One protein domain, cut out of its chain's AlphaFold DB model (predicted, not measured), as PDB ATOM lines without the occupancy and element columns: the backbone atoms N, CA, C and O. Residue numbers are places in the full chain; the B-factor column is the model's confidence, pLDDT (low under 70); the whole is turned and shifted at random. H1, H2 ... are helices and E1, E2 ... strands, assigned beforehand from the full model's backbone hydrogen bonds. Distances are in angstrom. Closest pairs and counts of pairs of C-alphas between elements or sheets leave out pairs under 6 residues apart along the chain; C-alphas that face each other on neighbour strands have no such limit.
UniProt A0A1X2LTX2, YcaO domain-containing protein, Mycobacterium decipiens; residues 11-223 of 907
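What this domain is: This is residues 11 to 223 of the 907 residues of the protein "YcaO domain-containing protein" of Mycobacterium decipiens (UniProt A0A1X2LTX2). Two lobes stand end to end. One is a small sheet of four short strands with H9 along one face, H3 on the opposite face and H4 packed on H3 and H9; the other is a group of four helices, with the hairpin of H5 and H6 side by side and H7 and H8 set crosswise to it. The printed part has 213 residues, with nine named helices and four named strands in the order E1 H1 E2 E3 H2 E4 H3 H4 H5 H6 H7 H8 H9. The sheet runs E2 E1 E3 E4, parallel throughout, and the class is mixed, with under half of the residues, 101, in named elements. The whole is compact by its radius of gyration of the C-alphas, 18.0 A, yet elongated, spanning 62 by 34 by 31 A.

How they stand to each other: E1, residues 15 to 18, H1, residues 25 to 31, and E2, residues 36 to 38, form a strand-helix-strand unit, two parallel neighbour strands with a helix between, with a right-handed crossover; N 17 and O 36 are 2.9 A apart, within hydrogen-bond range. E3, residues 54 to 57, H2, residues 70 to 78, and E4, residues 82 to 85, form another, also right-handed, with N 55 and O 82 at 2.8 A. E1 and E3 are parallel neighbours, with N 16 and O 54 at 2.9 A. H1 and H2 only graze the sheet. H3, residues 89 to 96, touches H4, residues 105 to 111, at 4.5 A between the closest C-alphas, Ala 91 and Tyr 107. H5, residues 137 to 149, and H6, residues 155 to 167, form a helical hairpin, at a shallow tilt of 4 degrees, their closest C-alphas, Val 144 and Gly 158, 5.5 A apart. H7, residues 175 to 181, touches H6 about perpendicular, at 85 degrees, with Ala 165 and Ile 178 closest at 5.1 A between C-alphas. H8, residues 190 to 197, touches H5, with Ala 143 and Leu 197 closest at 5.2 A between C-alphas. H9, residues 202 to 215, lies over E3 at a height over the sheet of 9.4 A, along the strands, and with the sheet makes two layers, a sheet with a helix on one face; H3 is on the opposite face, over none of the strands, but only just, as 2 of its C-alphas fall on E4. H9 touches H1, H4 and H5, the last with residues 202 to 203 alone, where the C-alphas of Asn 139 and Leu 202 are closest at 5.5 A. Every O i to N i+4 pair is within hydrogen-bond range in H2 to H9, and 2 of 3 are in H1.

Where its parts are: E1 begins at C-alpha 15, (-40.408, -0.206, -36.618). From first to last C-alpha H5 measures 18.2 A, H6 18.3 A and H9 20.0 A, which ends at C-alpha 215, (-32.681, -0.284, -31.490).

The domain as a whole: The C-alphas farthest apart, of Arg 186 and Thr 223, are 63.7 A apart. The printed part has no cut. The links E2 to E3, E3 to H2 and H4 to H5 are long. The mean pLDDT of the printed part is 88.2, and residues 11 to 13, 63 to 65, 185 to 186, 188 and 219 to 223 are under 70.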
ATOM      1  N   ASP A  11     -40.881  10.109 -44.013       42.25
ATOM      2  CA  ASP A  11     -41.541   9.197 -43.084       42.25
ATOM      3  C   ASP A  11     -40.436   8.399 -42.395       42.25
ATOM      4  O   ASP A  11     -39.650   7.706 -43.049       42.25
ATOM      5  N   ASN A  12     -40.326   8.565 -41.078       48.50
ATOM      6  CA  ASN A  12     -39.411   7.766 -40.286       48.50
ATOM      7  C   ASN A  12     -39.792   6.295 -40.535       48.50
ATOM      8  O   ASN A  12     -40.973   5.957 -40.422       48.50
ATOM      9  N   PRO A  13     -38.848   5.425 -40.914       57.19
ATOM     10  CA  PRO A  13     -39.163   4.046 -41.252       57.19
ATOM     11  C   PRO A  13     -39.817   3.363 -40.055       57.19
ATOM     12  O   PRO A  13     -39.263   3.339 -38.956       57.19
ATOM     13  N   ALA A  14     -41.022   2.837 -40.271       78.12
ATOM     14  CA  ALA A  14     -41.809   2.232 -39.212       78.12
ATOM     15  C   ALA A  14     -41.089   0.987 -38.669       78.12
ATOM     16  O   ALA A  14     -40.784   0.056 -39.420       78.12
ATOM     17  N   GLN A  15     -40.824   0.980 -37.361       90.38
ATOM     18  CA  GLN A  15     -40.408  -0.206 -36.618       90.38
ATOM     19  C   GLN A  15     -41.669  -0.902 -36.109       90.38
ATOM     20  O   GLN A  15     -42.366  -0.364 -35.252       90.38
ATOM     21  N   ILE A  16     -41.985  -2.072 -36.655       94.50
ATOM     22  CA  ILE A  16     -43.183  -2.845 -36.309       94.50
ATOM     23  C   ILE A  16     -42.744  -4.109 -35.576       94.50
ATOM     24  O   ILE A  16     -41.919  -4.859 -36.092       94.50
ATOM     25  N   VAL A  17     -43.300  -4.372 -34.395       95.62
ATOM     26  CA  VAL A  17     -42.926  -5.513 -33.550       95.62
ATOM     27  C   VAL A  17     -44.150  -6.377 -33.264       95.62
ATOM     28  O   VAL A  17     -45.087  -5.929 -32.610       95.62
ATOM     29  N   PHE A  18     -44.131  -7.632 -33.707       95.56
ATOM     30  CA  PHE A  18     -45.168  -8.620 -33.398       95.56
ATOM     31  C   PHE A  18     -44.807  -9.375 -32.117       95.56
ATOM     32  O   PHE A  18     -43.895 -10.209 -32.117       95.56
ATOM     33  N   LEU A  19     -45.516  -9.073 -31.026       93.56
ATOM     34  CA  LEU A  19     -45.204  -9.541 -29.675       93.56
ATOM     35  C   LEU A  19     -46.422 -10.186 -28.995       93.56
ATOM     36  O   LEU A  19     -47.555  -9.735 -29.147       93.56
ATOM     37  N   GLY A  20     -46.173 -11.232 -28.208       89.69
ATOM     38  CA  GLY A  20     -47.172 -11.933 -27.410       89.69
ATOM     39  C   GLY A  20     -46.604 -12.449 -26.091       89.69
ATOM     40  O   GLY A  20     -46.025 -11.665 -25.343       89.69
ATOM     41  N   PRO A  21     -46.774 -13.748 -25.765       90.06
ATOM     42  CA  PRO A  21     -46.405 -14.281 -24.455       90.06
ATOM     43  C   PRO A  21     -44.902 -14.273 -24.169       90.06
ATOM     44  O   PRO A  21     -44.532 -14.467 -23.014       90.06
ATOM     45  N   SER A  22     -44.037 -14.111 -25.179       91.06
ATOM     46  CA  SER A  22     -42.592 -14.262 -24.987       91.06
ATOM     47  C   SER A  22     -41.960 -13.106 -24.207       91.06
ATOM     48  O   SER A  22     -40.927 -13.313 -23.585       91.06
ATOM     49  N   LEU A  23     -42.550 -11.905 -24.201       92.88
ATOM     50  CA  LEU A  23     -42.076 -10.774 -23.392       92.88
ATOM     51  C   LEU A  23     -43.240  -9.840 -23.038       92.88
ATOM     52  O   LEU A  23     -44.093  -9.552 -23.871       92.88
ATOM     53  N   LEU A  24     -43.258  -9.324 -21.806       90.94
ATOM     54  CA  LEU A  24     -44.259  -8.338 -21.385       90.94
ATOM     55  C   LEU A  24     -44.116  -7.034 -22.181       90.94
ATOM     56  O   LEU A  24     -43.011  -6.501 -22.323       90.94
ATOM     57  N   LEU A  25     -45.245  -6.496 -22.650       90.12
ATOM     58  CA  LEU A  25     -45.290  -5.290 -23.481       90.12
ATOM     59  C   LEU A  25     -44.655  -4.078 -22.787       90.12
ATOM     60  O   LEU A  25     -43.990  -3.277 -23.437       90.12
ATOM     61  N   GLU A  26     -44.838  -3.943 -21.474       90.94
ATOM     62  CA  GLU A  26     -44.248  -2.869 -20.674       90.94
ATOM     63  C   GLU A  26     -42.723  -2.897 -20.762       90.94
ATOM     64  O   GLU A  26     -42.098  -1.875 -21.031       90.94
ATOM     65  N   ARG A  27     -42.135  -4.090 -20.632       92.00
ATOM     66  CA  ARG A  27     -40.685  -4.295 -20.699       92.00
ATOM     67  C   ARG A  27     -40.145  -4.104 -22.117       92.00
ATOM     68  O   ARG A  27     -39.040  -3.611 -22.291       92.00
ATOM     69  N   ALA A  28     -40.930  -4.450 -23.136       92.38
ATOM     70  CA  ALA A  28     -40.561  -4.198 -24.527       92.38
ATOM     71  C   ALA A  28     -40.520  -2.690 -24.854       92.38
ATOM     72  O   ALA A  28     -39.596  -2.222 -25.521       92.38
ATOM     73  N   LYS A  29     -41.482  -1.917 -24.328       92.38
ATOM     74  CA  LYS A  29     -41.551  -0.453 -24.487       92.38
ATOM     75  C   LYS A  29     -40.436   0.301 -23.762       92.38
ATOM     76  O   LYS A  29     -40.130   1.421 -24.152       92.38
ATOM     77  N   GLU A  30     -39.821  -0.291 -22.738       93.38
ATOM     78  CA  GLU A  30     -38.626   0.276 -22.096       93.38
ATOM     79  C   GLU A  30     -37.418   0.306 -23.049       93.38
ATOM     80  O   GLU A  30     -36.587   1.206 -22.945       93.38
ATOM     81  N   VAL A  31     -37.333  -0.647 -23.987       92.06
ATOM     82  CA  VAL A  31     -36.220  -0.761 -24.948       92.06
ATOM     83  C   VAL A  31     -36.517  -0.029 -26.257       92.06
ATOM     84  O   VAL A  31     -35.651   0.670 -26.780       92.06
ATOM     85  N   LEU A  32     -37.739  -0.167 -26.783       90.56
ATOM     86  CA  LEU A  32     -38.183   0.455 -28.035       90.56
ATOM     87  C   LEU A  32     -39.489   1.239 -27.816       90.56
ATOM     88  O   LEU A  32     -40.563   0.742 -28.153       90.56
ATOM     89  N   PRO A  33     -39.441   2.456 -27.242       87.69
ATOM     90  CA  PRO A  33     -40.647   3.207 -26.881       87.69
ATOM     91  C   PRO A  33     -41.469   3.683 -28.089       87.69
ATOM     92  O   PRO A  33     -42.692   3.775 -27.985       87.69
ATOM     93  N   ASP A  34     -40.814   3.948 -29.222       87.75
ATOM     94  CA  ASP A  34     -41.431   4.522 -30.427       87.75
ATOM     95  C   ASP A  34     -41.878   3.463 -31.460       87.75
ATOM     96  O   ASP A  34     -42.356   3.814 -32.541       87.75
ATOM     97  N   ALA A  35     -41.729   2.169 -31.152       90.62
ATOM     98  CA  ALA A  35     -42.112   1.081 -32.053       90.62
ATOM     99  C   ALA A  35     -43.630   0.798 -32.046       90.62
ATOM    100  O   ALA A  35     -44.310   0.893 -31.021       90.62
ATOM    101  N   ASP A  36     -44.159   0.380 -33.199       93.06
ATOM    102  CA  ASP A  36     -45.534  -0.103 -33.370       93.06
ATOM    103  C   ASP A  36     -45.639  -1.568 -32.915       93.06
ATOM    104  O   ASP A  36     -45.346  -2.499 -33.671       93.06
ATOM    105  N   PHE A  37     -46.036  -1.774 -31.657       92.56
ATOM    106  CA  PHE A  37     -46.270  -3.109 -31.106       92.56
ATOM    107  C   PHE A  37     -47.641  -3.647 -31.506       92.56
ATOM    108  O   PHE A  37     -48.683  -3.101 -31.137       92.56
ATOM    109  N   ARG A  38     -47.626  -4.789 -32.189       93.31
ATOM    110  CA  ARG A  38     -48.806  -5.514 -32.653       93.31
ATOM    111  C   ARG A  38     -48.955  -6.845 -31.910       93.31
ATOM    112  O   ARG A  38     -47.965  -7.356 -31.380       93.31
ATOM    113  N   PRO A  39     -50.174  -7.419 -31.884       91.44
ATOM    114  CA  PRO A  39     -50.398  -8.785 -31.412       91.44
ATOM    115  C   PRO A  39     -49.509  -9.810 -32.138       91.44
ATOM    116  O   PRO A  39     -48.914  -9.472 -33.161       91.44
ATOM    117  N   PRO A  40     -49.443 -11.069 -31.668       91.81
ATOM    118  CA  PRO A  40     -48.684 -12.123 -32.340       91.81
ATOM    119  C   PRO A  40     -49.031 -12.238 -33.826       91.81
ATOM    120  O   PRO A  40     -50.210 -12.219 -34.187       91.81
ATOM    121  N   VAL A  41     -48.006 -12.393 -34.667       92.19
ATOM    122  CA  VAL A  41     -48.160 -12.415 -36.125       92.19
ATOM    123  C   VAL A  41     -49.052 -13.572 -36.575       92.19
ATOM    124  O   VAL A  41     -48.944 -14.709 -36.097       92.19
ATOM    125  N   LYS A  42     -49.914 -13.290 -37.544       89.88
ATOM    126  CA  LYS A  42     -50.713 -14.278 -38.267       89.88
ATOM    127  C   LYS A  42     -50.645 -14.022 -39.768       89.88
ATOM    128  O   LYS A  42     -50.004 -13.089 -40.243       89.88
ATOM    129  N   ARG A  43     -51.305 -14.895 -40.518       86.38
ATOM    130  CA  ARG A  43     -51.461 -14.765 -41.963       86.38
ATOM    131  C   ARG A  43     -52.006 -13.393 -42.385       86.38
ATOM    132  O   ARG A  43     -52.936 -12.894 -41.757       86.38
ATOM    133  N   ASP A  44     -51.473 -12.871 -43.488       86.69
ATOM    134  CA  ASP A  44     -51.813 -11.606 -44.156       86.69
ATOM    135  C   ASP A  44     -51.395 -10.320 -43.402       86.69
ATOM    136  O   ASP A  44     -51.583  -9.213 -43.920       86.69
ATOM    137  N   ASP A  45     -50.776 -10.427 -42.219       89.19
ATOM    138  CA  ASP A  45     -50.344  -9.271 -41.421       89.19
ATOM    139  C   ASP A  45     -49.194  -8.469 -42.069       89.19
ATOM    140  O   ASP A  45     -49.040  -7.275 -41.784       89.19
ATOM    141  N   LEU A  46     -48.385  -9.080 -42.949       88.38
ATOM    142  CA  LEU A  46     -47.255  -8.408 -43.611       88.38
ATOM    143  C   LEU A  46     -47.628  -7.774 -44.957       88.38
ATOM    144  O   LEU A  46     -46.841  -7.002 -45.516       88.38
ATOM    145  N   ALA A  47     -48.819  -8.058 -45.491       83.31
ATOM    146  CA  ALA A  47     -49.247  -7.581 -46.807       83.31
ATOM    147  C   ALA A  47     -49.312  -6.043 -46.904       83.31
ATOM    148  O   ALA A  47     -49.003  -5.477 -47.952       83.31
ATOM    149  N   ALA A  48     -49.682  -5.369 -45.810       82.75
ATOM    150  CA  ALA A  48     -49.850  -3.915 -45.747       82.75
ATOM    151  C   ALA A  48     -48.607  -3.155 -45.243       82.75
ATOM    152  O   ALA A  48     -48.665  -1.937 -45.074       82.75
ATOM    153  N   VAL A  49     -47.494  -3.846 -44.970       86.81
ATOM    154  CA  VAL A  49     -46.272  -3.211 -44.455       86.81
ATOM    155  C   VAL A  49     -45.568  -2.430 -45.577       86.81
ATOM    156  O   VAL A  49     -45.300  -3.013 -46.633       86.81
ATOM    157  N   PRO A  50     -45.260  -1.132 -45.379       83.69
ATOM    158  CA  PRO A  50     -44.652  -0.315 -46.420       83.69
ATOM    159  C   PRO A  50     -43.168  -0.658 -46.643       83.69
ATOM    160  O   PRO A  50     -42.482  -1.083 -45.704       83.69
ATOM    161  N   PRO A  51     -42.650  -0.453 -47.870       84.62
ATOM    162  CA  PRO A  51     -41.231  -0.632 -48.178       84.62
ATOM    163  C   PRO A  51     -40.355   0.248 -47.273       84.62
ATOM    164  O   PRO A  51     -40.746   1.358 -46.921       84.62
ATOM    165  N   GLY A  52     -39.169  -0.237 -46.895       84.00
ATOM    166  CA  GLY A  52     -38.251   0.473 -45.994       84.00
ATOM    167  C   GLY A  52     -38.535   0.290 -44.497       84.00
ATOM    168  O   GLY A  52     -37.713   0.700 -43.678       84.00
ATOM    169  N   SER A  53     -39.645  -0.361 -44.125       90.56
ATOM    170  CA  SER A  53     -39.955  -0.691 -42.724       90.56
ATOM    171  C   SER A  53     -39.015  -1.757 -42.157       90.56
ATOM    172  O   SER A  53     -38.519  -2.622 -42.888       90.56
ATOM    173  N   ILE A  54     -38.835  -1.737 -40.834       93.38
ATOM    174  CA  ILE A  54     -38.197  -2.817 -40.073       93.38
ATOM    175  C   ILE A  54     -39.297  -3.578 -39.333       93.38
ATOM    176  O   ILE A  54     -40.055  -2.992 -38.563       93.38
ATOM    177  N   VAL A  55     -39.383  -4.884 -39.559       95.50
ATOM    178  CA  VAL A  55     -40.346  -5.774 -38.914       95.50
ATOM    179  C   VAL A  55     -39.610  -6.752 -38.008       95.50
ATOM    180  O   VAL A  55     -38.756  -7.508 -38.467       95.50
ATOM    181  N   ALA A  56     -39.983  -6.774 -36.734       96.19
ATOM    182  CA  ALA A  56     -39.557  -7.760 -35.755       96.19
ATOM    183  C   ALA A  56     -40.670  -8.790 -35.551       96.19
ATOM    184  O   ALA A  56     -41.767  -8.447 -35.104       96.19
ATOM    185  N   ILE A  57     -40.392 -10.055 -35.844       97.12
ATOM    186  CA  ILE A  57     -41.287 -11.163 -35.526       97.12
ATOM    187  C   ILE A  57     -40.739 -11.846 -34.277       97.12
ATOM    188  O   ILE A  57     -39.670 -12.450 -34.316       97.12
ATOM    189  N   ILE A  58     -41.466 -11.751 -33.167       96.12
ATOM    190  CA  ILE A  58     -41.179 -12.521 -31.954       96.12
ATOM    191  C   ILE A  58     -42.186 -13.664 -31.913       96.12
ATOM    192  O   ILE A  58     -41.839 -14.807 -32.206       96.12
ATOM    193  N   ASP A  59     -43.453 -13.342 -31.655       93.38
ATOM    194  CA  ASP A  59     -44.530 -14.313 -31.473       93.38
ATOM    195  C   ASP A  59     -45.474 -14.393 -32.670       93.38
ATOM    196  O   ASP A  59     -45.675 -13.419 -33.391       93.38
ATOM    197  N   GLY A  60     -46.113 -15.554 -32.820       89.31
ATOM    198  CA  GLY A  60     -47.202 -15.776 -33.764       89.31
ATOM    199  C   GLY A  60     -48.183 -16.836 -33.274       89.31
ATOM    200  O   GLY A  60     -47.975 -17.440 -32.219       89.31
ATOM    201  N   VAL A  61     -49.261 -17.047 -34.027       83.62
ATOM    202  CA  VAL A  61     -50.354 -17.971 -33.672       83.62
ATOM    203  C   VAL A  61     -50.428 -19.195 -34.589       83.62
ATOM    204  O   VAL A  61     -50.167 -19.107 -35.786       83.62
ATOM    205  N   PHE A  62     -50.846 -20.325 -34.011       71.50
ATOM    206  CA  PHE A  62     -51.168 -21.583 -34.696       71.50
ATOM    207  C   PHE A  62     -52.627 -21.982 -34.433       71.50
ATOM    208  O   PHE A  62     -53.216 -21.523 -33.449       71.50
ATOM    209  N   ALA A  63     -53.177 -22.873 -35.267       66.12
ATOM    210  CA  ALA A  63     -54.508 -23.490 -35.170       66.12
ATOM    211  C   ALA A  63     -55.722 -22.530 -35.146       66.12
ATOM    212  O   ALA A  63     -56.558 -22.578 -36.041       66.12
ATOM    213  N   GLN A  64     -55.825 -21.636 -34.153       62.34
ATOM    214  CA  GLN A  64     -56.900 -20.637 -34.021       62.34
ATOM    215  C   GLN A  64     -56.916 -19.636 -35.187       62.34
ATOM    216  O   GLN A  64     -57.920 -18.981 -35.463       62.34
ATOM    217  N   SER A  65     -55.774 -19.474 -35.848       68.50
ATOM    218  CA  SER A  65     -55.590 -18.706 -37.074       68.50
ATOM    219  C   SER A  65     -54.451 -19.335 -37.870       68.50
ATOM    220  O   SER A  65     -53.589 -20.010 -37.303       68.50
ATOM    221  N   LEU A  66     -54.440 -19.108 -39.184       77.62
ATOM    222  CA  LEU A  66     -53.328 -19.540 -40.024       77.62
ATOM    223  C   LEU A  66     -52.054 -18.789 -39.622       77.62
ATOM    224  O   LEU A  66     -52.061 -17.560 -39.500       77.62
ATOM    225  N   ALA A  67     -50.961 -19.533 -39.457       82.69
ATOM    226  CA  ALA A  67     -49.646 -18.960 -39.223       82.69
ATOM    227  C   ALA A  67     -49.189 -18.131 -40.437       82.69
ATOM    228  O   ALA A  67     -49.595 -18.386 -41.580       82.69
ATOM    229  N   ILE A  68     -48.310 -17.158 -40.192       87.06
ATOM    230  CA  ILE A  68     -47.607 -16.419 -41.250       87.06
ATOM    231  C   ILE A  68     -46.847 -17.413 -42.143       87.06
ATOM    232  O   ILE A  68     -46.106 -18.235 -41.605       87.06
ATOM    233  N   SER A  69     -47.021 -17.410 -43.473       84.94
ATOM    234  CA  SER A  69     -46.263 -18.341 -44.336       84.94
ATOM    235  C   SER A  69     -44.867 -17.827 -44.665       84.94
ATOM    236  O   SER A  69     -44.661 -16.612 -44.756       84.94
ATOM    237  N   PRO A  70     -43.922 -18.732 -44.977       85.94
ATOM    238  CA  PRO A  70     -42.635 -18.330 -45.525       85.94
ATOM    239  C   PRO A  70     -42.752 -17.507 -46.814       85.94
ATOM    240  O   PRO A  70     -42.023 -16.532 -46.975       85.94
ATOM    241  N   GLY A  71     -43.694 -17.840 -47.704       81.81
ATOM    242  CA  GLY A  71     -43.956 -17.067 -48.919       81.81
ATOM    243  C   GLY A  71     -44.346 -15.612 -48.645       81.81
ATOM    244  O   GLY A  71     -43.812 -14.717 -49.286       81.81
ATOM    245  N   GLU A  72     -45.185 -15.353 -47.634       85.25
ATOM    246  CA  GLU A  72     -45.608 -13.986 -47.294       85.25
ATOM    247  C   GLU A  72     -44.433 -13.139 -46.780       85.25
ATOM    248  O   GLU A  72     -44.302 -11.959 -47.119       85.25
ATOM    249  N   ILE A  73     -43.538 -13.757 -46.005       88.88
ATOM    250  CA  ILE A  73     -42.321 -13.105 -45.518       88.88
ATOM    251  C   ILE A  73     -41.377 -12.804 -46.685       88.88
ATOM    252  O   ILE A  73     -40.904 -11.672 -46.785       88.88
ATOM    253  N   ARG A  74     -41.144 -13.759 -47.596       87.50
ATOM    254  CA  ARG A  74     -40.323 -13.522 -48.797       87.50
ATOM    255  C   ARG A  74     -40.894 -12.391 -49.652       87.50
ATOM    256  O   ARG A  74     -40.154 -11.475 -49.988       87.50
ATOM    257  N   ASP A  75     -42.208 -12.377 -49.882       84.50
ATOM    258  CA  ASP A  75     -42.875 -11.300 -50.620       84.50
ATOM    259  C   ASP A  75     -42.685  -9.932 -49.942       84.50
ATOM    260  O   ASP A  75     -42.575  -8.912 -50.622       84.50
ATOM    261  N   SER A  76     -42.669  -9.874 -48.604       88.56
ATOM    262  CA  SER A  76     -42.402  -8.629 -47.870       88.56
ATOM    263  C   SER A  76     -40.951  -8.162 -48.011       88.56
ATOM    264  O   SER A  76     -40.706  -6.972 -48.219       88.56
ATOM    265  N   ILE A  77     -39.999  -9.095 -47.988       89.69
ATOM    266  CA  ILE A  77     -38.575  -8.808 -48.182       89.69
ATOM    267  C   ILE A  77     -38.323  -8.314 -49.609       89.69
ATOM    268  O   ILE A  77     -37.642  -7.307 -49.789       89.69
ATOM    269  N   ASP A  78     -38.945  -8.942 -50.610       86.38
ATOM    270  CA  ASP A  78     -38.868  -8.523 -52.014       86.38
ATOM    271  C   ASP A  78     -39.471  -7.123 -52.239       86.38
ATOM    272  O   ASP A  78     -39.023  -6.384 -53.118       86.38
ATOM    273  N   ARG A  79     -40.450  -6.711 -51.415       87.06
ATOM    274  CA  ARG A  79     -40.961  -5.327 -51.377       87.06
ATOM    275  C   ARG A  79     -39.992  -4.336 -50.720       87.06
ATOM    276  O   ARG A  79     -40.250  -3.141 -50.769       87.06
ATOM    277  N   GLY A  80     -38.897  -4.788 -50.113       88.19
ATOM    278  CA  GLY A  80     -37.920  -3.942 -49.424       88.19
ATOM    279  C   GLY A  80     -38.177  -3.767 -47.925       88.19
ATOM    280  O   GLY A  80     -37.721  -2.779 -47.349       88.19
ATOM    281  N   VAL A  81     -38.916  -4.681 -47.288       91.62
ATOM    282  CA  VAL A  81     -39.056  -4.742 -45.823       91.62
ATOM    283  C   VAL A  81     -37.873  -5.505 -45.228       91.62
ATOM    284  O   VAL A  81     -37.501  -6.571 -45.714       91.62
ATOM    285  N   GLN A  82     -37.286  -4.986 -44.150       93.75
ATOM    286  CA  GLN A  82     -36.272  -5.712 -43.384       93.75
ATOM    287  C   GLN A  82     -36.954  -6.534 -42.296       93.75
ATOM    288  O   GLN A  82     -37.611  -5.967 -41.429       93.75
ATOM    289  N   VAL A  83     -36.805  -7.857 -42.331       95.38
ATOM    290  CA  VAL A  83     -37.477  -8.761 -41.388       95.38
ATOM    291  C   VAL A  83     -36.453  -9.408 -40.462       95.38
ATOM    292  O   VAL A  83     -35.483 -10.009 -40.922       95.38
ATOM    293  N   TYR A  84     -36.701  -9.310 -39.160       96.94
ATOM    294  CA  TYR A  84     -35.936  -9.954 -38.100       96.94
ATOM    295  C   TYR A  84     -36.807 -10.969 -37.357       96.94
ATOM    296  O   TYR A  84     -38.010 -10.751 -37.197       96.94
ATOM    297  N   GLY A  85     -36.211 -12.058 -36.874       96.88
ATOM    298  CA  GLY A  85     -36.929 -13.122 -36.169       96.88
ATOM    299  C   GLY A  85     -36.187 -13.644 -34.939       96.88
ATOM    300  O   GLY A  85     -34.988 -13.902 -35.010       96.88
ATOM    301  N   ALA A  86     -36.896 -13.827 -33.818       97.00
ATOM    302  CA  ALA A  86     -36.335 -14.387 -32.580       97.00
ATOM    303  C   ALA A  86     -37.379 -15.132 -31.728       97.00
ATOM    304  O   ALA A  86     -38.574 -15.088 -32.017       97.00
ATOM    305  N   ALA A  87     -36.904 -15.791 -30.662       94.69
ATOM    306  CA  ALA A  87     -37.630 -16.381 -29.525       94.69
ATOM    307  C   ALA A  87     -38.693 -17.473 -29.783       94.69
ATOM    308  O   ALA A  87     -38.742 -18.478 -29.077       94.69
ATOM    309  N   SER A  88     -39.608 -17.275 -30.724       93.81
ATOM    310  CA  SER A  88     -40.824 -18.078 -30.888       93.81
ATOM    311  C   SER A  88     -41.039 -18.370 -32.376       93.81
ATOM    312  O   SER A  88     -40.117 -18.852 -33.039       93.81
ATOM    313  N   MET A  89     -42.212 -18.064 -32.935       92.00
ATOM    314  CA  MET A  89     -42.463 -18.174 -34.379       92.00
ATOM    315  C   MET A  89     -41.453 -17.372 -35.216       92.00
ATOM    316  O   MET A  89     -41.098 -17.793 -36.315       92.00
ATOM    317  N   GLY A  90     -40.931 -16.265 -34.682       94.12
ATOM    318  CA  GLY A  90     -39.850 -15.509 -35.309       94.12
ATOM    319  C   GLY A  90     -38.576 -16.321 -35.529       94.12
ATOM    320  O   GLY A  90     -38.021 -16.298 -36.626       94.12
ATOM    321  N   ALA A  91     -38.137 -17.078 -34.520       95.31
ATOM    322  CA  ALA A  91     -36.955 -17.934 -34.624       95.31
ATOM    323  C   ALA A  91     -37.146 -19.057 -35.658       95.31
ATOM    324  O   ALA A  91     -36.221 -19.343 -36.417       95.31
ATOM    325  N   LEU A  92     -38.350 -19.644 -35.731       91.94
ATOM    326  CA  LEU A  92     -38.710 -20.626 -36.763       91.94
ATOM    327  C   LEU A  92     -38.564 -20.025 -38.166       91.94
ATOM    328  O   LEU A  92     -37.824 -20.550 -38.994       91.94
ATOM    329  N   ARG A  93     -39.209 -18.878 -38.419       92.38
ATOM    330  CA  ARG A  93     -39.179 -18.228 -39.738       92.38
ATOM    331  C   ARG A  93     -37.787 -17.736 -40.124       92.38
ATOM    332  O   ARG A  93     -37.432 -17.812 -41.296       92.38
ATOM    333  N   ALA A  94     -36.987 -17.301 -39.154       93.62
ATOM    334  CA  ALA A  94     -35.588 -16.969 -39.380       93.62
ATOM    335  C   ALA A  94     -34.744 -18.185 -39.794       93.62
ATOM    336  O   ALA A  94     -33.908 -18.072 -40.684       93.62
ATOM    337  N   ALA A  95     -34.985 -19.359 -39.201       91.81
ATOM    338  CA  ALA A  95     -34.283 -20.590 -39.569       91.81
ATOM    339  C   ALA A  95     -34.725 -21.156 -40.936       91.81
ATOM    340  O   ALA A  95     -33.960 -21.838 -41.611       91.81
ATOM    341  N   GLU A  96     -35.957 -20.878 -41.362       91.12
ATOM    342  CA  GLU A  96     -36.522 -21.357 -42.633       91.12
ATOM    343  C   GLU A  96     -36.215 -20.451 -43.829       91.12
ATOM    344  O   GLU A  96     -36.263 -20.890 -44.983       91.12
ATOM    345  N   ILE A  97     -35.958 -19.166 -43.577       90.50
ATOM    346  CA  ILE A  97     -35.828 -18.140 -44.608       90.50
ATOM    347  C   ILE A  97     -34.494 -17.425 -44.398       90.50
ATOM    348  O   ILE A  97     -34.427 -16.500 -43.594       90.50
ATOM    349  N   PRO A  98     -33.445 -17.764 -45.169       88.56
ATOM    350  CA  PRO A  98     -32.118 -17.159 -45.009       88.56
ATOM    351  C   PRO A  98     -32.080 -15.628 -45.129       88.56
ATOM    352  O   PRO A  98     -31.132 -14.995 -44.678       88.56
ATOM    353  N   ALA A  99     -33.088 -15.032 -45.775       90.00
ATOM    354  CA  ALA A  99     -33.217 -13.586 -45.917       90.00
ATOM    355  C   ALA A  99     -33.767 -12.885 -44.656       90.00
ATOM    356  O   ALA A  99     -33.665 -11.663 -44.556       90.00
ATOM    357  N   VAL A 100     -34.343 -13.629 -43.708       93.56
ATOM    358  CA  VAL A 100     -34.765 -13.111 -42.401       93.56
ATOM    359  C   VAL A 100     -33.561 -13.099 -41.466       93.56
ATOM    360  O   VAL A 100     -32.832 -14.082 -41.350       93.56
ATOM    361  N   ILE A 101     -33.360 -11.988 -40.762       95.38
ATOM    362  CA  ILE A 101     -32.237 -11.833 -39.838       95.38
ATOM    363  C   ILE A 101     -32.606 -12.485 -38.501       95.38
ATOM    364  O   ILE A 101     -33.375 -11.936 -37.711       95.38
ATOM    365  N   GLY A 102     -32.080 -13.685 -38.265       95.50
ATOM    366  CA  GLY A 102     -32.289 -14.421 -37.022       95.50
ATOM    367  C   GLY A 102     -31.453 -13.893 -35.861       95.50
ATOM    368  O   GLY A 102     -30.263 -13.620 -36.021       95.50
ATOM    369  N   VAL A 103     -32.075 -13.771 -34.687       96.31
ATOM    370  CA  VAL A 103     -31.438 -13.299 -33.452       96.31
ATOM    371  C   VAL A 103     -31.790 -14.235 -32.294       96.31
ATOM    372  O   VAL A 103     -32.937 -14.664 -32.155       96.31
ATOM    373  N   GLY A 104     -30.805 -14.531 -31.445       96.75
ATOM    374  CA  GLY A 104     -31.005 -15.279 -30.204       96.75
ATOM    375  C   GLY A 104     -30.668 -16.766 -30.276       96.75
ATOM    376  O   GLY A 104     -30.461 -17.353 -31.343       96.75
ATOM    377  N   ARG A 105     -30.603 -17.387 -29.096       96.56
ATOM    378  CA  ARG A 105     -30.159 -18.772 -28.915       96.56
ATOM    379  C   ARG A 105     -31.159 -19.773 -29.489       96.56
ATOM    380  O   ARG A 105     -30.749 -20.824 -29.971       96.56
ATOM    381  N   ILE A 106     -32.456 -19.478 -29.457       96.94
ATOM    382  CA  ILE A 106     -33.504 -20.360 -29.990       96.94
ATOM    383  C   ILE A 106     -33.381 -20.463 -31.513       96.94
ATOM    384  O   ILE A 106     -33.442 -21.565 -32.056       96.94
ATOM    385  N   TYR A 107     -33.135 -19.340 -32.196       96.25
ATOM    386  CA  TYR A 107     -32.828 -19.332 -33.629       96.25
ATOM    387  C   TYR A 107     -31.577 -20.174 -33.934       96.25
ATOM    388  O   TYR A 107     -31.622 -21.058 -34.789       96.25
ATOM    389  N   GLU A 108     -30.487 -19.981 -33.184       95.88
ATOM    390  CA  GLU A 108     -29.256 -20.769 -33.345       95.88
ATOM    391  C   GLU A 108     -29.481 -22.273 -33.120       95.88
ATOM    392  O   GLU A 108     -28.911 -23.103 -33.833       95.88
ATOM    393  N   MET A 109     -30.324 -22.645 -32.152       95.38
ATOM    394  CA  MET A 109     -30.667 -24.042 -31.875       95.38
ATOM    395  C   MET A 109     -31.437 -24.689 -33.034       95.38
ATOM    396  O   MET A 109     -31.183 -25.859 -33.325       95.38
ATOM    397  N   TYR A 110     -32.320 -23.955 -33.721       94.25
ATOM    398  CA  TYR A 110     -32.962 -24.446 -34.944       94.25
ATOM    399  C   TYR A 110     -31.969 -24.563 -36.105       94.25
ATOM    400  O   TYR A 110     -31.903 -25.612 -36.741       94.25
ATOM    401  N   CYS A 111     -31.148 -23.538 -36.353       90.75
ATOM    402  CA  CYS A 111     -30.169 -23.546 -37.448       90.75
ATOM    403  C   CYS A 111     -29.103 -24.640 -37.303       90.75
ATOM    404  O   CYS A 111     -28.619 -25.179 -38.294       90.75
ATOM    405  N   SER A 112     -28.728 -24.975 -36.067       90.50
ATOM    406  CA  SER A 112     -27.778 -26.054 -35.774       90.50
ATOM    407  C   SER A 112     -28.422 -27.443 -35.687       90.50
ATOM    408  O   SER A 112     -27.704 -28.430 -35.535       90.50
ATOM    409  N   GLY A 113     -29.756 -27.539 -35.762       87.81
ATOM    410  CA  GLY A 113     -30.497 -28.794 -35.614       87.81
ATOM    411  C   GLY A 113     -30.508 -29.361 -34.188       87.81
ATOM    412  O   GLY A 113     -30.864 -30.522 -33.990       87.81
ATOM    413  N   VAL A 114     -30.131 -28.569 -33.174       91.75
ATOM    414  CA  VAL A 114     -30.241 -28.962 -31.754       91.75
ATOM    415  C   VAL A 114     -31.706 -29.196 -31.376       91.75
ATOM    416  O   VAL A 114     -32.007 -30.091 -30.583       91.75
ATOM    417  N   ILE A 115     -32.612 -28.409 -31.961       92.75
ATOM    418  CA  ILE A 115     -34.059 -28.626 -31.918       92.75
ATOM    419  C   ILE A 115     -34.624 -28.616 -33.339       92.75
ATOM    420  O   ILE A 115     -34.198 -27.838 -34.186       92.75
ATOM    421  N   GLU A 116     -35.598 -29.488 -33.589       91.75
ATOM    422  CA  GLU A 116     -36.259 -29.620 -34.897       91.75
ATOM    423  C   GLU A 116     -37.787 -29.502 -34.791       91.75
ATOM    424  O   GLU A 116     -38.434 -29.122 -35.761       91.75
ATOM    425  N   ARG A 117     -38.382 -29.805 -33.629       92.56
ATOM    426  CA  ARG A 117     -39.841 -29.819 -33.455       92.56
ATOM    427  C   ARG A 117     -40.402 -28.404 -33.331       92.56
ATOM    428  O   ARG A 117     -39.914 -27.621 -32.523       92.56
ATOM    429  N   ASP A 118     -41.465 -28.109 -34.068       91.75
ATOM    430  CA  ASP A 118     -42.163 -26.819 -34.003       91.75
ATOM    431  C   ASP A 118     -42.853 -26.616 -32.646       91.75
ATOM    432  O   ASP A 118     -42.963 -25.492 -32.150       91.75
ATOM    433  N   ASP A 119     -43.260 -27.708 -31.990       91.31
ATOM    434  CA  ASP A 119     -43.869 -27.638 -30.664       91.31
ATOM    435  C   ASP A 119     -42.880 -27.178 -29.572       91.31
ATOM    436  O   ASP A 119     -43.317 -26.801 -28.483       91.31
ATOM    437  N   GLU A 120     -41.568 -27.107 -29.847       93.81
ATOM    438  CA  GLU A 120     -40.556 -26.625 -28.890       93.81
ATOM    439  C   GLU A 120     -40.846 -25.200 -28.397       93.81
ATOM    440  O   GLU A 120     -40.595 -24.877 -27.230       93.81
ATOM    441  N   VAL A 121     -41.424 -24.367 -29.269       93.00
ATOM    442  CA  VAL A 121     -41.793 -22.974 -28.977       93.00
ATOM    443  C   VAL A 121     -43.297 -22.763 -28.786       93.00
ATOM    444  O   VAL A 121     -43.696 -21.666 -28.379       93.00
ATOM    445  N   ALA A 122     -44.122 -23.783 -29.048       90.31
ATOM    446  CA  ALA A 122     -45.577 -23.707 -28.958       90.31
ATOM    447  C   ALA A 122     -46.070 -23.648 -27.505       90.31
ATOM    448  O   ALA A 122     -45.567 -24.355 -26.625       90.31
ATOM    449  N   VAL A 123     -47.087 -22.813 -27.283       89.75
ATOM    450  CA  VAL A 123     -47.774 -22.621 -26.002       89.75
ATOM    451  C   VAL A 123     -49.265 -22.385 -26.230       89.75
ATOM    452  O   VAL A 123     -49.671 -21.862 -27.267       89.75
ATOM    453  N   MET A 124     -50.083 -22.727 -25.238       85.94
ATOM    454  CA  MET A 124     -51.458 -22.248 -25.159       85.94
ATOM    455  C   MET A 124     -51.454 -20.823 -24.626       85.94
ATOM    456  O   MET A 124     -50.783 -20.538 -23.637       85.94
ATOM    457  N   LEU A 125     -52.226 -19.937 -25.247       84.00
ATOM    458  CA  LEU A 125     -52.353 -18.545 -24.825       84.00
ATOM    459  C   LEU A 125     -53.810 -18.174 -24.584       84.00
ATOM    460  O   LEU A 125     -54.721 -18.742 -25.193       84.00
ATOM    461  N   ARG A 126     -54.041 -17.206 -23.693       81.62
ATOM    462  CA  ARG A 126     -55.375 -16.616 -23.550       81.62
ATOM    463  C   ARG A 126     -55.665 -15.681 -24.732       81.62
ATOM    464  O   ARG A 126     -54.847 -14.796 -24.980       81.62
ATOM    465  N   PRO A 127     -56.816 -15.799 -25.421       74.75
ATOM    466  CA  PRO A 127     -57.121 -14.968 -26.592       74.75
ATOM    467  C   PRO A 127     -57.209 -13.457 -26.317       74.75
ATOM    468  O   PRO A 127     -57.053 -12.660 -27.234       74.75
ATOM    469  N   ASP A 128     -57.492 -13.060 -25.073       77.56
ATOM    470  CA  ASP A 128     -57.723 -11.670 -24.660       77.56
ATOM    471  C   ASP A 128     -56.439 -10.917 -24.280       77.56
ATOM    472  O   ASP A 128     -56.331  -9.713 -24.486       77.56
ATOM    473  N   THR A 129     -55.473 -11.622 -23.697       78.00
ATOM    474  CA  THR A 129     -54.265 -11.029 -23.094       78.00
ATOM    475  C   THR A 129     -52.969 -11.592 -23.643       78.00
ATOM    476  O   THR A 129     -51.904 -11.113 -23.271       78.00
ATOM    477  N   PHE A 130     -53.044 -12.638 -24.467       79.56
ATOM    478  CA  PHE A 130     -51.899 -13.382 -24.986       79.56
ATOM    479  C   PHE A 130     -50.973 -13.955 -23.904       79.56
ATOM    480  O   PHE A 130     -49.864 -14.372 -24.212       79.56
ATOM    481  N   ALA A 131     -51.426 -14.026 -22.647       82.38
ATOM    482  CA  ALA A 131     -50.664 -14.630 -21.562       82.38
ATOM    483  C   ALA A 131     -50.540 -16.146 -21.768       82.38
ATOM    484  O   ALA A 131     -51.537 -16.810 -22.076       82.38
ATOM    485  N   SER A 132     -49.334 -16.681 -21.557       86.25
ATOM    486  CA  SER A 132     -49.075 -18.119 -21.664       86.25
ATOM    487  C   SER A 132     -49.797 -18.894 -20.562       86.25
ATOM    488  O   SER A 132     -49.746 -18.528 -19.387       86.25
ATOM    489  N   LEU A 133     -50.465 -19.979 -20.945       88.88
ATOM    490  CA  LEU A 133     -51.110 -20.945 -20.053       88.88
ATOM    491  C   LEU A 133     -50.246 -22.193 -19.838       88.88
ATOM    492  O   LEU A 133     -50.422 -22.898 -18.845       88.88
ATOM    493  N   THR A 134     -49.321 -22.460 -20.761       93.06
ATOM    494  CA  THR A 134     -48.414 -23.612 -20.738       93.06
ATOM    495  C   THR A 134     -46.961 -23.187 -20.931       93.06
ATOM    496  O   THR A 134     -46.661 -22.025 -21.206       93.06
ATOM    497  N   GLU A 135     -46.049 -24.134 -20.737       93.94
ATOM    498  CA  GLU A 135     -44.606 -23.932 -20.779       93.94
ATOM    499  C   GLU A 135     -44.031 -24.432 -22.122       93.94
ATOM    500  O   GLU A 135     -44.265 -25.589 -22.513       93.94
ATOM    501  N   PRO A 136     -43.247 -23.606 -22.839       93.81
ATOM    502  CA  PRO A 136     -42.561 -24.041 -24.047       93.81
ATOM    503  C   PRO A 136     -41.403 -24.978 -23.680       93.81
ATOM    504  O   PRO A 136     -40.668 -24.742 -22.716       93.81
ATOM    505  N   LEU A 137     -41.214 -26.049 -24.454       95.31
ATOM    506  CA  LEU A 137     -40.214 -27.081 -24.161       95.31
ATOM    507  C   LEU A 137     -38.790 -26.509 -24.173       95.31
ATOM    508  O   LEU A 137     -37.964 -26.910 -23.351       95.31
ATOM    509  N   VAL A 138     -38.527 -25.509 -25.017       95.69
ATOM    510  CA  VAL A 138     -37.226 -24.836 -25.076       95.69
ATOM    511  C   VAL A 138     -36.863 -24.131 -23.758       95.69
ATOM    512  O   VAL A 138     -35.711 -24.212 -23.324       95.69
ATOM    513  N   ASN A 139     -37.840 -23.542 -23.055       95.81
ATOM    514  CA  ASN A 139     -37.613 -22.948 -21.731       95.81
ATOM    515  C   ASN A 139     -37.333 -24.028 -20.688       95.81
ATOM    516  O   ASN A 139     -36.406 -23.883 -19.895       95.81
ATOM    517  N   VAL A 140     -38.068 -25.146 -20.728       95.62
ATOM    518  CA  VAL A 140     -37.829 -26.279 -19.821       95.62
ATOM    519  C   VAL A 140     -36.407 -26.818 -20.001       95.62
ATOM    520  O   VAL A 140     -35.692 -27.003 -19.016       95.62
ATOM    521  N   ARG A 141     -35.959 -27.020 -21.249       95.19
ATOM    522  CA  ARG A 141     -34.589 -27.459 -21.566       95.19
ATOM    523  C   ARG A 141     -33.548 -26.490 -21.021       95.19
ATOM    524  O   ARG A 141     -32.607 -26.922 -20.360       95.19
ATOM    525  N   PHE A 142     -33.724 -25.196 -21.278       95.56
ATOM    526  CA  PHE A 142     -32.794 -24.163 -20.835       95.56
ATOM    527  C   PHE A 142     -32.719 -24.070 -19.307       95.56
ATOM    528  O   PHE A 142     -31.624 -24.054 -18.742       95.56
ATOM    529  N   ALA A 143     -33.866 -24.077 -18.627       94.94
ATOM    530  CA  ALA A 143     -33.943 -24.037 -17.174       94.94
ATOM    531  C   ALA A 143     -33.264 -25.262 -16.541       94.94
ATOM    532  O   ALA A 143     -32.439 -25.121 -15.635       94.94
ATOM    533  N   VAL A 144     -33.542 -26.462 -17.062       94.81
ATOM    534  CA  VAL A 144     -32.895 -27.703 -16.616       94.81
ATOM    535  C   VAL A 144     -31.387 -27.657 -16.860       94.81
ATOM    536  O   VAL A 144     -30.625 -27.959 -15.944       94.81
ATOM    537  N   GLU A 145     -30.931 -27.231 -18.041       94.50
ATOM    538  CA  GLU A 145     -29.500 -27.107 -18.350       94.50
ATOM    539  C   GLU A 145     -28.791 -26.199 -17.332       94.50
ATOM    540  O   GLU A 145     -27.729 -26.549 -16.810       94.50
ATOM    541  N   ARG A 146     -29.390 -25.048 -16.998       94.88
ATOM    542  CA  ARG A 146     -28.844 -24.105 -16.011       94.88
ATOM    543  C   ARG A 146     -28.774 -24.717 -14.616       94.88
ATOM    544  O   ARG A 146     -27.729 -24.609 -13.977       94.88
ATOM    545  N   LEU A 147     -29.834 -25.383 -14.165       93.31
ATOM    546  CA  LEU A 147     -29.887 -26.006 -12.840       93.31
ATOM    547  C   LEU A 147     -28.965 -27.226 -12.711       93.31
ATOM    548  O   LEU A 147     -28.400 -27.451 -11.641       93.31
ATOM    549  N   VAL A 148     -28.760 -27.985 -13.790       93.94
ATOM    550  CA  VAL A 148     -27.777 -29.080 -13.824       93.94
ATOM    551  C   VAL A 148     -26.357 -28.520 -13.772       93.94
ATOM    552  O   VAL A 148     -25.529 -29.002 -13.001       93.94
ATOM    553  N   ARG A 149     -26.065 -27.455 -14.532       93.06
ATOM    554  CA  ARG A 149     -24.743 -26.807 -14.524       93.06
ATOM    555  C   ARG A 149     -24.372 -26.198 -13.172       93.06
ATOM    556  O   ARG A 149     -23.190 -26.169 -12.843       93.06
ATOM    557  N   THR A 150     -25.343 -25.714 -12.400       90.75
ATOM    558  CA  THR A 150     -25.110 -25.182 -11.047       90.75
ATOM    559  C   THR A 150     -25.098 -26.263  -9.963       90.75
ATOM    560  O   THR A 150     -24.850 -25.944  -8.804       90.75
ATOM    561  N   GLY A 151     -25.357 -27.530 -10.314       87.75
ATOM    562  CA  GLY A 151     -25.430 -28.648  -9.370       87.75
ATOM    563  C   GLY A 151     -26.720 -28.701  -8.546       87.75
ATOM    564  O   GLY A 151     -26.794 -29.468  -7.591       87.75
ATOM    565  N   THR A 152     -27.734 -27.902  -8.900       88.75
ATOM    566  CA  THR A 152     -29.041 -27.886  -8.218       88.75
ATOM    567  C   THR A 152     -29.893 -29.099  -8.600       88.75
ATOM    568  O   THR A 152     -30.650 -29.606  -7.779       88.75
ATOM    569  N   LEU A 153     -29.754 -29.581  -9.840       88.88
ATOM    570  CA  LEU A 153     -30.359 -30.823 -10.320       88.88
ATOM    571  C   LEU A 153     -29.276 -31.810 -10.758       88.88
ATOM    572  O   LEU A 153     -28.258 -31.422 -11.332       88.88
ATOM    573  N   SER A 154     -29.512 -33.103 -10.526       90.50
ATOM    574  CA  SER A 154     -28.680 -34.147 -11.124       90.50
ATOM    575  C   SER A 154     -28.959 -34.244 -12.629       90.50
ATOM    576  O   SER A 154     -30.049 -33.906 -13.096       90.50
ATOM    577  N   ARG A 155     -27.992 -34.738 -13.414       91.81
ATOM    578  CA  ARG A 155     -28.187 -34.927 -14.863       91.81
ATOM    579  C   ARG A 155     -29.316 -35.914 -15.172       91.81
ATOM    580  O   ARG A 155     -30.072 -35.688 -16.103       91.81
ATOM    581  N   VAL A 156     -29.449 -36.963 -14.360       91.06
ATOM    582  CA  VAL A 156     -30.496 -37.987 -14.507       91.06
ATOM    583  C   VAL A 156     -31.882 -37.383 -14.290       91.06
ATOM    584  O   VAL A 156     -32.781 -37.606 -15.098       91.06
ATOM    585  N   ASP A 157     -32.041 -36.579 -13.237       89.94
ATOM    586  CA  ASP A 157     -33.305 -35.900 -12.941       89.94
ATOM    587  C   ASP A 157     -33.641 -34.859 -14.012       89.94
ATOM    588  O   ASP A 157     -34.779 -34.780 -14.467       89.94
ATOM    589  N   GLY A 158     -32.640 -34.096 -14.462       92.00
ATOM    590  CA  GLY A 158     -32.797 -33.147 -15.559       92.00
ATOM    591  C   GLY A 158     -33.253 -33.816 -16.859       92.00
ATOM    592  O   GLY A 158     -34.240 -33.390 -17.459       92.00
ATOM    593  N   ASP A 159     -32.587 -34.902 -17.259       92.75
ATOM    594  CA  ASP A 159     -32.941 -35.672 -18.456       92.75
ATOM    595  C   ASP A 159     -34.372 -36.239 -18.340       92.75
ATOM    596  O   ASP A 159     -35.141 -36.173 -19.301       92.75
ATOM    597  N   ALA A 160     -34.779 -36.711 -17.154       91.75
ATOM    598  CA  ALA A 160     -36.137 -37.198 -16.901       91.75
ATOM    599  C   ALA A 160     -37.208 -36.094 -17.006       91.75
ATOM    600  O   ALA A 160     -38.278 -36.338 -17.567       91.75
ATOM    601  N   ILE A 161     -36.932 -34.879 -16.510       93.94
ATOM    602  CA  ILE A 161     -37.836 -33.720 -16.637       93.94
ATOM    603  C   ILE A 161     -38.023 -33.349 -18.110       93.94
ATOM    604  O   ILE A 161     -39.156 -33.190 -18.566       93.94
ATOM    605  N   VAL A 162     -36.928 -33.240 -18.867       94.62
ATOM    606  CA  VAL A 162     -36.982 -32.883 -20.293       94.62
ATOM    607  C   VAL A 162     -37.715 -33.958 -21.097       94.62
ATOM    608  O   VAL A 162     -38.544 -33.625 -21.943       94.62
ATOM    609  N   GLN A 163     -37.475 -35.242 -20.816       93.50
ATOM    610  CA  GLN A 163     -38.197 -36.342 -21.462       93.50
ATOM    611  C   GLN A 163     -39.692 -36.339 -21.131       93.50
ATOM    612  O   GLN A 163     -40.505 -36.585 -22.021       93.50
ATOM    613  N   ALA A 164     -40.068 -36.068 -19.878       93.38
ATOM    614  CA  ALA A 164     -41.469 -35.957 -19.484       93.38
ATOM    615  C   ALA A 164     -42.152 -34.777 -20.190       93.38
ATOM    616  O   ALA A 164     -43.228 -34.943 -20.758       93.38
ATOM    617  N   ALA A 165     -41.492 -33.617 -20.241       94.00
ATOM    618  CA  ALA A 165     -41.995 -32.452 -20.961       94.00
ATOM    619  C   ALA A 165     -42.162 -32.727 -22.461       94.00
ATOM    620  O   ALA A 165     -43.204 -32.407 -23.019       94.00
ATOM    621  N   ALA A 166     -41.191 -33.379 -23.104       91.88
ATOM    622  CA  ALA A 166     -41.237 -33.682 -24.535       91.88
ATOM    623  C   ALA A 166     -42.317 -34.705 -24.940       91.88
ATOM    624  O   ALA A 166     -42.661 -34.776 -26.124       91.88
ATOM    625  N   LYS A 167     -42.814 -35.511 -23.988       90.31
ATOM    626  CA  LYS A 167     -43.915 -36.473 -24.181       90.31
ATOM    627  C   LYS A 167     -45.296 -35.848 -24.007       90.31
ATOM    628  O   LYS A 167     -46.262 -36.390 -24.532       90.31
ATOM    629  N   LEU A 168     -45.399 -34.763 -23.243       91.06
ATOM    630  CA  LEU A 168     -46.656 -34.051 -23.055       91.06
ATOM    631  C   LEU A 168     -46.937 -33.171 -24.274       91.06
ATOM    632  O   LEU A 168     -46.061 -32.439 -24.742       91.06
ATOM    633  N   HIS A 169     -48.182 -33.208 -24.744       89.94
ATOM    634  CA  HIS A 169     -48.650 -32.276 -25.759       89.94
ATOM    635  C   HIS A 169     -48.538 -30.833 -25.236       89.94
ATOM    636  O   HIS A 169     -48.666 -30.578 -24.033       89.94
ATOM    637  N   PHE A 170     -48.281 -29.866 -26.120       89.12
ATOM    638  CA  PHE A 170     -48.008 -28.481 -25.715       89.12
ATOM    639  C   PHE A 170     -49.173 -27.818 -24.961       89.12
ATOM    640  O   PHE A 170     -48.944 -26.886 -24.184       89.12
ATOM    641  N   SER A 171     -50.402 -28.313 -25.157       88.12
ATOM    642  CA  SER A 171     -51.594 -27.876 -24.418       88.12
ATOM    643  C   SER A 171     -51.612 -28.302 -22.954       88.12
ATOM    644  O   SER A 171     -52.270 -27.653 -22.146       88.12
ATOM    645  N   ASP A 172     -50.862 -29.346 -22.610       89.75
ATOM    646  CA  ASP A 172     -50.883 -29.969 -21.283       89.75
ATOM    647  C   ASP A 172     -49.567 -29.725 -20.524       89.75
ATOM    648  O   ASP A 172     -49.430 -30.061 -19.343       89.75
ATOM    649  N   ARG A 173     -48.576 -29.114 -21.190       93.75
ATOM    650  CA  ARG A 173     -47.251 -28.818 -20.638       93.75
ATOM    651  C   ARG A 173     -47.310 -27.720 -19.582       93.75
ATOM    652  O   ARG A 173     -47.080 -26.549 -19.849       93.75
ATOM    653  N   THR A 174     -47.540 -28.108 -18.339       94.56
ATOM    654  CA  THR A 174     -47.328 -27.250 -17.166       94.56
ATOM    655  C   THR A 174     -46.254 -27.872 -16.286       94.56
ATOM    656  O   THR A 174     -46.153 -29.095 -16.223       94.56
ATOM    657  N   TYR A 175     -45.453 -27.077 -15.571       93.69
ATOM    658  CA  TYR A 175     -44.450 -27.645 -14.658       93.69
ATOM    659  C   TYR A 175     -45.017 -28.695 -13.675       93.69
ATOM    660  O   TYR A 175     -44.375 -29.733 -13.509       93.69
ATOM    661  N   PRO A 176     -46.217 -28.518 -13.078       92.12
ATOM    662  CA  PRO A 176     -46.862 -29.578 -12.302       92.12
ATOM    663  C   PRO A 176     -47.095 -30.872 -13.093       92.12
ATOM    664  O   PRO A 176     -46.745 -31.944 -12.606       92.12
ATOM    665  N   ALA A 177     -47.635 -30.790 -14.314       92.31
ATOM    666  CA  ALA A 177     -47.868 -31.961 -15.161       92.31
ATOM    667  C   ALA A 177     -46.553 -32.638 -15.584       92.31
ATOM    668  O   ALA A 177     -46.436 -33.859 -15.515       92.31
ATOM    669  N   ILE A 178     -45.535 -31.847 -15.944       93.81
ATOM    670  CA  ILE A 178     -44.194 -32.327 -16.310       93.81
ATOM    671  C   ILE A 178     -43.571 -33.108 -15.149       93.81
ATOM    672  O   ILE A 178     -43.055 -34.208 -15.340       93.81
ATOM    673  N   LEU A 179     -43.627 -32.565 -13.930       91.38
ATOM    674  CA  LEU A 179     -43.053 -33.226 -12.760       91.38
ATOM    675  C   LEU A 179     -43.875 -34.440 -12.312       91.38
ATOM    676  O   LEU A 179     -43.282 -35.417 -11.859       91.38
ATOM    677  N   ALA A 180     -45.196 -34.425 -12.500       89.12
ATOM    678  CA  ALA A 180     -46.050 -35.588 -12.264       89.12
ATOM    679  C   ALA A 180     -45.754 -36.738 -13.244       89.12
ATOM    680  O   ALA A 180     -45.769 -37.902 -12.844       89.12
ATOM    681  N   ALA A 181     -45.448 -36.414 -14.503       87.75
ATOM    682  CA  ALA A 181     -45.075 -37.374 -15.538       87.75
ATOM    683  C   ALA A 181     -43.601 -37.826 -15.464       87.75
ATOM    684  O   ALA A 181     -43.215 -38.772 -16.153       87.75
ATOM    685  N   SER A 182     -42.771 -37.173 -14.642       87.56
ATOM    686  CA  SER A 182     -41.375 -37.562 -14.420       87.56
ATOM    687  C   SER A 182     -41.221 -38.500 -13.213       87.56
ATOM    688  O   SER A 182     -42.122 -38.676 -12.387       87.56
ATOM    689  N   SER A 183     -40.035 -39.093 -13.064       76.88
ATOM    690  CA  SER A 183     -39.674 -39.924 -11.905       76.88
ATOM    691  C   SER A 183     -39.652 -39.157 -10.570       76.88
ATOM    692  O   SER A 183     -39.528 -39.779  -9.516       76.88
ATOM    693  N   LEU A 184     -39.803 -37.826 -10.594       74.75
ATOM    694  CA  LEU A 184     -39.770 -36.941  -9.424       74.75
ATOM    695  C   LEU A 184     -41.139 -36.721  -8.767       74.75
ATOM    696  O   LEU A 184     -41.223 -35.994  -7.779       74.75
ATOM    697  N   SER A 185     -42.197 -37.374  -9.251       66.25
ATOM    698  CA  SER A 185     -43.573 -37.239  -8.737       66.25
ATOM    699  C   SER A 185     -43.739 -37.489  -7.227       66.25
ATOM    700  O   SER A 185     -44.739 -37.077  -6.642       66.25
ATOM    701  N   ARG A 186     -42.768 -38.144  -6.572       63.59
ATOM    702  CA  ARG A 186     -42.762 -38.436  -5.124       63.59
ATOM    703  C   ARG A 186     -41.793 -37.574  -4.301       63.59
ATOM    704  O   ARG A 186     -41.648 -37.822  -3.103       63.59
ATOM    705  N   ASN A 187     -41.109 -36.605  -4.911       71.94
ATOM    706  CA  ASN A 187     -40.170 -35.734  -4.205       71.94
ATOM    707  C   ASN A 187     -40.929 -34.707  -3.332       71.94
ATOM    708  O   ASN A 187     -41.965 -34.186  -3.740       71.94
ATOM    709  N   ARG A 188     -40.446 -34.423  -2.114       61.62
ATOM    710  CA  ARG A 188     -41.077 -33.447  -1.205       61.62
ATOM    711  C   ARG A 188     -40.829 -31.994  -1.627       61.62
ATOM    712  O   ARG A 188     -41.641 -31.141  -1.286       61.62
ATOM    713  N   ASP A 189     -39.804 -31.747  -2.443       80.19
ATOM    714  CA  ASP A 189     -39.344 -30.398  -2.815       80.19
ATOM    715  C   ASP A 189     -39.837 -29.953  -4.210       80.19
ATOM    716  O   ASP A 189     -39.280 -29.056  -4.844       80.19
ATOM    717  N   VAL A 190     -40.901 -30.582  -4.731       81.81
ATOM    718  CA  VAL A 190     -41.443 -30.312  -6.078       81.81
ATOM    719  C   VAL A 190     -41.790 -28.834  -6.275       81.81
ATOM    720  O   VAL A 190     -41.491 -28.274  -7.325       81.81
ATOM    721  N   ALA A 191     -42.375 -28.176  -5.270       84.88
ATOM    722  CA  ALA A 191     -42.736 -26.760  -5.362       84.88
ATOM    723  C   ALA A 191     -41.507 -25.844  -5.535       84.88
ATOM    724  O   ALA A 191     -41.549 -24.906  -6.336       84.88
ATOM    725  N   ASP A 192     -40.406 -26.147  -4.845       87.31
ATOM    726  CA  ASP A 192     -39.163 -25.374  -4.926       87.31
ATOM    727  C   ASP A 192     -38.489 -25.556  -6.288       87.31
ATOM    728  O   ASP A 192     -38.045 -24.584  -6.902       87.31
ATOM    729  N   ILE A 193     -38.499 -26.784  -6.820       87.25
ATOM    730  CA  ILE A 193     -37.998 -27.078  -8.169       87.25
ATOM    731  C   ILE A 193     -38.798 -26.300  -9.223       87.25
ATOM    732  O   ILE A 193     -38.200 -25.688 -10.107       87.25
ATOM    733  N   ILE A 194     -40.134 -26.254  -9.121       90.56
ATOM    734  CA  ILE A 194     -40.976 -25.463 -10.036       90.56
ATOM    735  C   ILE A 194     -40.599 -23.978  -9.977       90.56
ATOM    736  O   ILE A 194     -40.470 -23.333 -11.018       90.56
ATOM    737  N   CYS A 195     -40.413 -23.430  -8.774       90.50
ATOM    738  CA  CYS A 195     -40.032 -22.031  -8.588       90.50
ATOM    739  C   CYS A 195     -38.674 -21.718  -9.238       90.50
ATOM    740  O   CYS A 195     -38.522 -20.697  -9.909       90.50
ATOM    741  N   LEU A 196     -37.702 -22.621  -9.091       91.62
ATOM    742  CA  LEU A 196     -36.382 -22.496  -9.705       91.62
ATOM    743  C   LEU A 196     -36.430 -22.595 -11.232       91.62
ATOM    744  O   LEU A 196     -35.745 -21.823 -11.899       91.62
ATOM    745  N   LEU A 197     -37.238 -23.500 -11.788       91.56
ATOM    746  CA  LEU A 197     -37.389 -23.644 -13.237       91.56
ATOM    747  C   LEU A 197     -38.009 -22.386 -13.867       91.56
ATOM    748  O   LEU A 197     -37.489 -21.880 -14.856       91.56
ATOM    749  N   LYS A 198     -39.046 -21.813 -13.238       91.69
ATOM    750  CA  LYS A 198     -39.724 -20.586 -13.701       91.69
ATOM    751  C   LYS A 198     -38.848 -19.329 -13.719       91.69
ATOM    752  O   LYS A 198     -39.254 -18.323 -14.289       91.69
ATOM    753  N   ARG A 199     -37.672 -19.348 -13.083       91.19
ATOM    754  CA  ARG A 199     -36.739 -18.207 -13.090       91.19
ATOM    755  C   ARG A 199     -36.002 -18.029 -14.415       91.19
ATOM    756  O   ARG A 199     -35.436 -16.960 -14.624       91.19
ATOM    757  N   PHE A 200     -35.959 -19.056 -15.258       92.88
ATOM    758  CA  PHE A 200     -35.239 -19.024 -16.524       92.88
ATOM    759  C   PHE A 200     -36.235 -19.010 -17.685       92.88
ATOM    760  O   PHE A 200     -36.970 -19.976 -17.875       92.88
ATOM    761  N   ASP A 201     -36.229 -17.931 -18.466       93.44
ATOM    762  CA  ASP A 201     -37.108 -17.752 -19.622       93.44
ATOM    763  C   ASP A 201     -36.276 -17.362 -20.845       93.44
ATOM    764  O   ASP A 201     -35.934 -16.198 -21.050       93.44
ATOM    765  N   LEU A 202     -35.928 -18.365 -21.652       95.56
ATOM    766  CA  LEU A 202     -35.094 -18.154 -22.828       95.56
ATOM    767  C   LEU A 202     -35.836 -17.374 -23.918       95.56
ATOM    768  O   LEU A 202     -35.208 -16.613 -24.648       95.56
ATOM    769  N   LYS A 203     -37.161 -17.536 -24.027       95.31
ATOM    770  CA  LYS A 203     -37.961 -16.769 -24.994       95.31
ATOM    771  C   LYS A 203     -37.937 -15.280 -24.653       95.31
ATOM    772  O   LYS A 203     -37.778 -14.470 -25.563       95.31
ATOM    773  N   ALA A 204     -38.030 -14.926 -23.370       95.12
ATOM    774  CA  ALA A 204     -37.906 -13.538 -22.927       95.12
ATOM    775  C   ALA A 204     -36.500 -12.967 -23.157       95.12
ATOM    776  O   ALA A 204     -36.383 -11.833 -23.625       95.12
ATOM    777  N   ASP A 205     -35.452 -13.749 -22.877       96.25
ATOM    778  CA  ASP A 205     -34.059 -13.347 -23.114       96.25
ATOM    779  C   ASP A 205     -33.795 -13.075 -24.613       96.25
ATOM    780  O   ASP A 205     -33.255 -12.028 -24.971       96.25
ATOM    781  N   ASP A 206     -34.235 -13.972 -25.504       97.38
ATOM    782  CA  ASP A 206     -34.083 -13.819 -26.960       97.38
ATOM    783  C   ASP A 206     -34.933 -12.670 -27.526       97.38
ATOM    784  O   ASP A 206     -34.487 -11.943 -28.417       97.38
ATOM    785  N   ALA A 207     -36.156 -12.492 -27.018       96.44
ATOM    786  CA  ALA A 207     -37.026 -11.388 -27.410       96.44
ATOM    787  C   ALA A 207     -36.386 -10.037 -27.064       96.44
ATOM    788  O   ALA A 207     -36.377  -9.134 -27.898       96.44
ATOM    789  N   LEU A 208     -35.811  -9.911 -25.865       96.12
ATOM    790  CA  LEU A 208     -35.122  -8.699 -25.435       96.12
ATOM    791  C   LEU A 208     -33.901  -8.403 -26.314       96.12
ATOM    792  O   LEU A 208     -33.761  -7.282 -26.800       96.12
ATOM    793  N   LEU A 209     -33.078  -9.421 -26.590       96.31
ATOM    794  CA  LEU A 209     -31.906  -9.293 -27.460       96.31
ATOM    795  C   LEU A 209     -32.279  -8.807 -28.871       96.31
ATOM    796  O   LEU A 209     -31.562  -7.999 -29.466       96.31
ATOM    797  N   LEU A 210     -33.410  -9.268 -29.415       96.06
ATOM    798  CA  LEU A 210     -33.902  -8.788 -30.703       96.06
ATOM    799  C   LEU A 210     -34.274  -7.298 -30.659       96.06
ATOM    800  O   LEU A 210     -33.897  -6.554 -31.565       96.06
ATOM    801  N   LEU A 211     -34.982  -6.852 -29.619       95.25
ATOM    802  CA  LEU A 211     -35.357  -5.439 -29.471       95.25
ATOM    803  C   LEU A 211     -34.116  -4.545 -29.331       95.25
ATOM    804  O   LEU A 211     -34.039  -3.507 -29.985       95.25
ATOM    805  N   GLU A 212     -33.117  -4.976 -28.555       93.81
ATOM    806  CA  GLU A 212     -31.823  -4.287 -28.434       93.81
ATOM    807  C   GLU A 212     -31.093  -4.203 -29.786       93.81
ATOM    808  O   GLU A 212     -30.554  -3.156 -30.147       93.81
ATOM    809  N   THR A 213     -31.135  -5.276 -30.579       92.94
ATOM    810  CA  THR A 213     -30.529  -5.315 -31.920       92.94
ATOM    811  C   THR A 213     -31.201  -4.322 -32.873       92.94
ATOM    812  O   THR A 213     -30.526  -3.575 -33.587       92.94
ATOM    813  N   ILE A 214     -32.536  -4.271 -32.876       91.19
ATOM    814  CA  ILE A 214     -33.307  -3.350 -33.724       91.19
ATOM    815  C   ILE A 214     -33.082  -1.898 -33.306       91.19
ATOM    816  O   ILE A 214     -32.933  -1.038 -34.176       91.19
ATOM    817  N   ALA A 215     -32.968  -1.622 -32.004       87.81
ATOM    818  CA  ALA A 215     -32.681  -0.284 -31.490       87.81
ATOM    819  C   ALA A 215     -31.356   0.297 -32.015       87.81
ATOM    820  O   ALA A 215     -31.152   1.507 -31.961       87.81
ATOM    821  N   HIS A 216     -30.430  -0.548 -32.477       84.06
ATOM    822  CA  HIS A 216     -29.106  -0.149 -32.970       84.06
ATOM    823  C   HIS A 216     -28.965  -0.318 -34.492       84.06
ATOM    824  O   HIS A 216     -27.867  -0.183 -35.034       84.06
ATOM    825  N   THR A 217     -30.061  -0.626 -35.187       81.75
ATOM    826  CA  THR A 217     -30.069  -0.870 -36.630       81.75
ATOM    827  C   THR A 217     -30.500   0.383 -37.385       81.75
ATOM    828  O   THR A 217     -31.584   0.918 -37.155       81.75
ATOM    829  N   GLU A 218     -29.686   0.814 -38.350       71.06
ATOM    830  CA  GLU A 218     -30.101   1.844 -39.300       71.06
ATOM    831  C   GLU A 218     -30.970   1.247 -40.428       71.06
ATOM    832  O   GLU A 218     -30.661   0.181 -40.972       71.06
ATOM    833  N   PRO A 219     -32.050   1.932 -40.828       64.56
ATOM    834  CA  PRO A 219     -32.868   1.523 -41.961       64.56
ATOM    835  C   PRO A 219     -32.053   1.606 -43.258       64.56
ATOM    836  O   PRO A 219     -31.410   2.616 -43.539       64.56
ATOM    837  N   ARG A 220     -32.084   0.554 -44.085       62.62
ATOM    838  CA  ARG A 220     -31.401   0.571 -45.383       62.62
ATOM    839  C   ARG A 220     -32.109   1.539 -46.342       62.62
ATOM    840  O   ARG A 220     -33.335   1.487 -46.443       62.62
ATOM    841  N   PRO A 221     -31.366   2.379 -47.089       48.72
ATOM    842  CA  PRO A 221     -31.953   3.254 -48.096       48.72
ATOM    843  C   PRO A 221     -32.617   2.423 -49.199       48.72
ATOM    844  O   PRO A 221     -32.030   1.483 -49.737       48.72
ATOM    845  N   THR A 222     -33.857   2.772 -49.534       48.31
ATOM    846  CA  THR A 222     -34.665   2.090 -50.547       48.31
ATOM    847  C   THR A 222     -34.080   2.300 -51.942       48.31
ATOM    848  O   THR A 222     -34.067   3.424 -52.446       48.31
ATOM    849  N   THR A 223     -33.664   1.231 -52.623       43.41
ATOM    850  CA  THR A 223     -33.572   1.254 -54.087       43.41
ATOM    851  C   THR A 223     -34.986   1.195 -54.647       43.41
ATOM    852  O   THR A 223     -35.714   0.245 -54.362       43.41
TER     853      THR A 223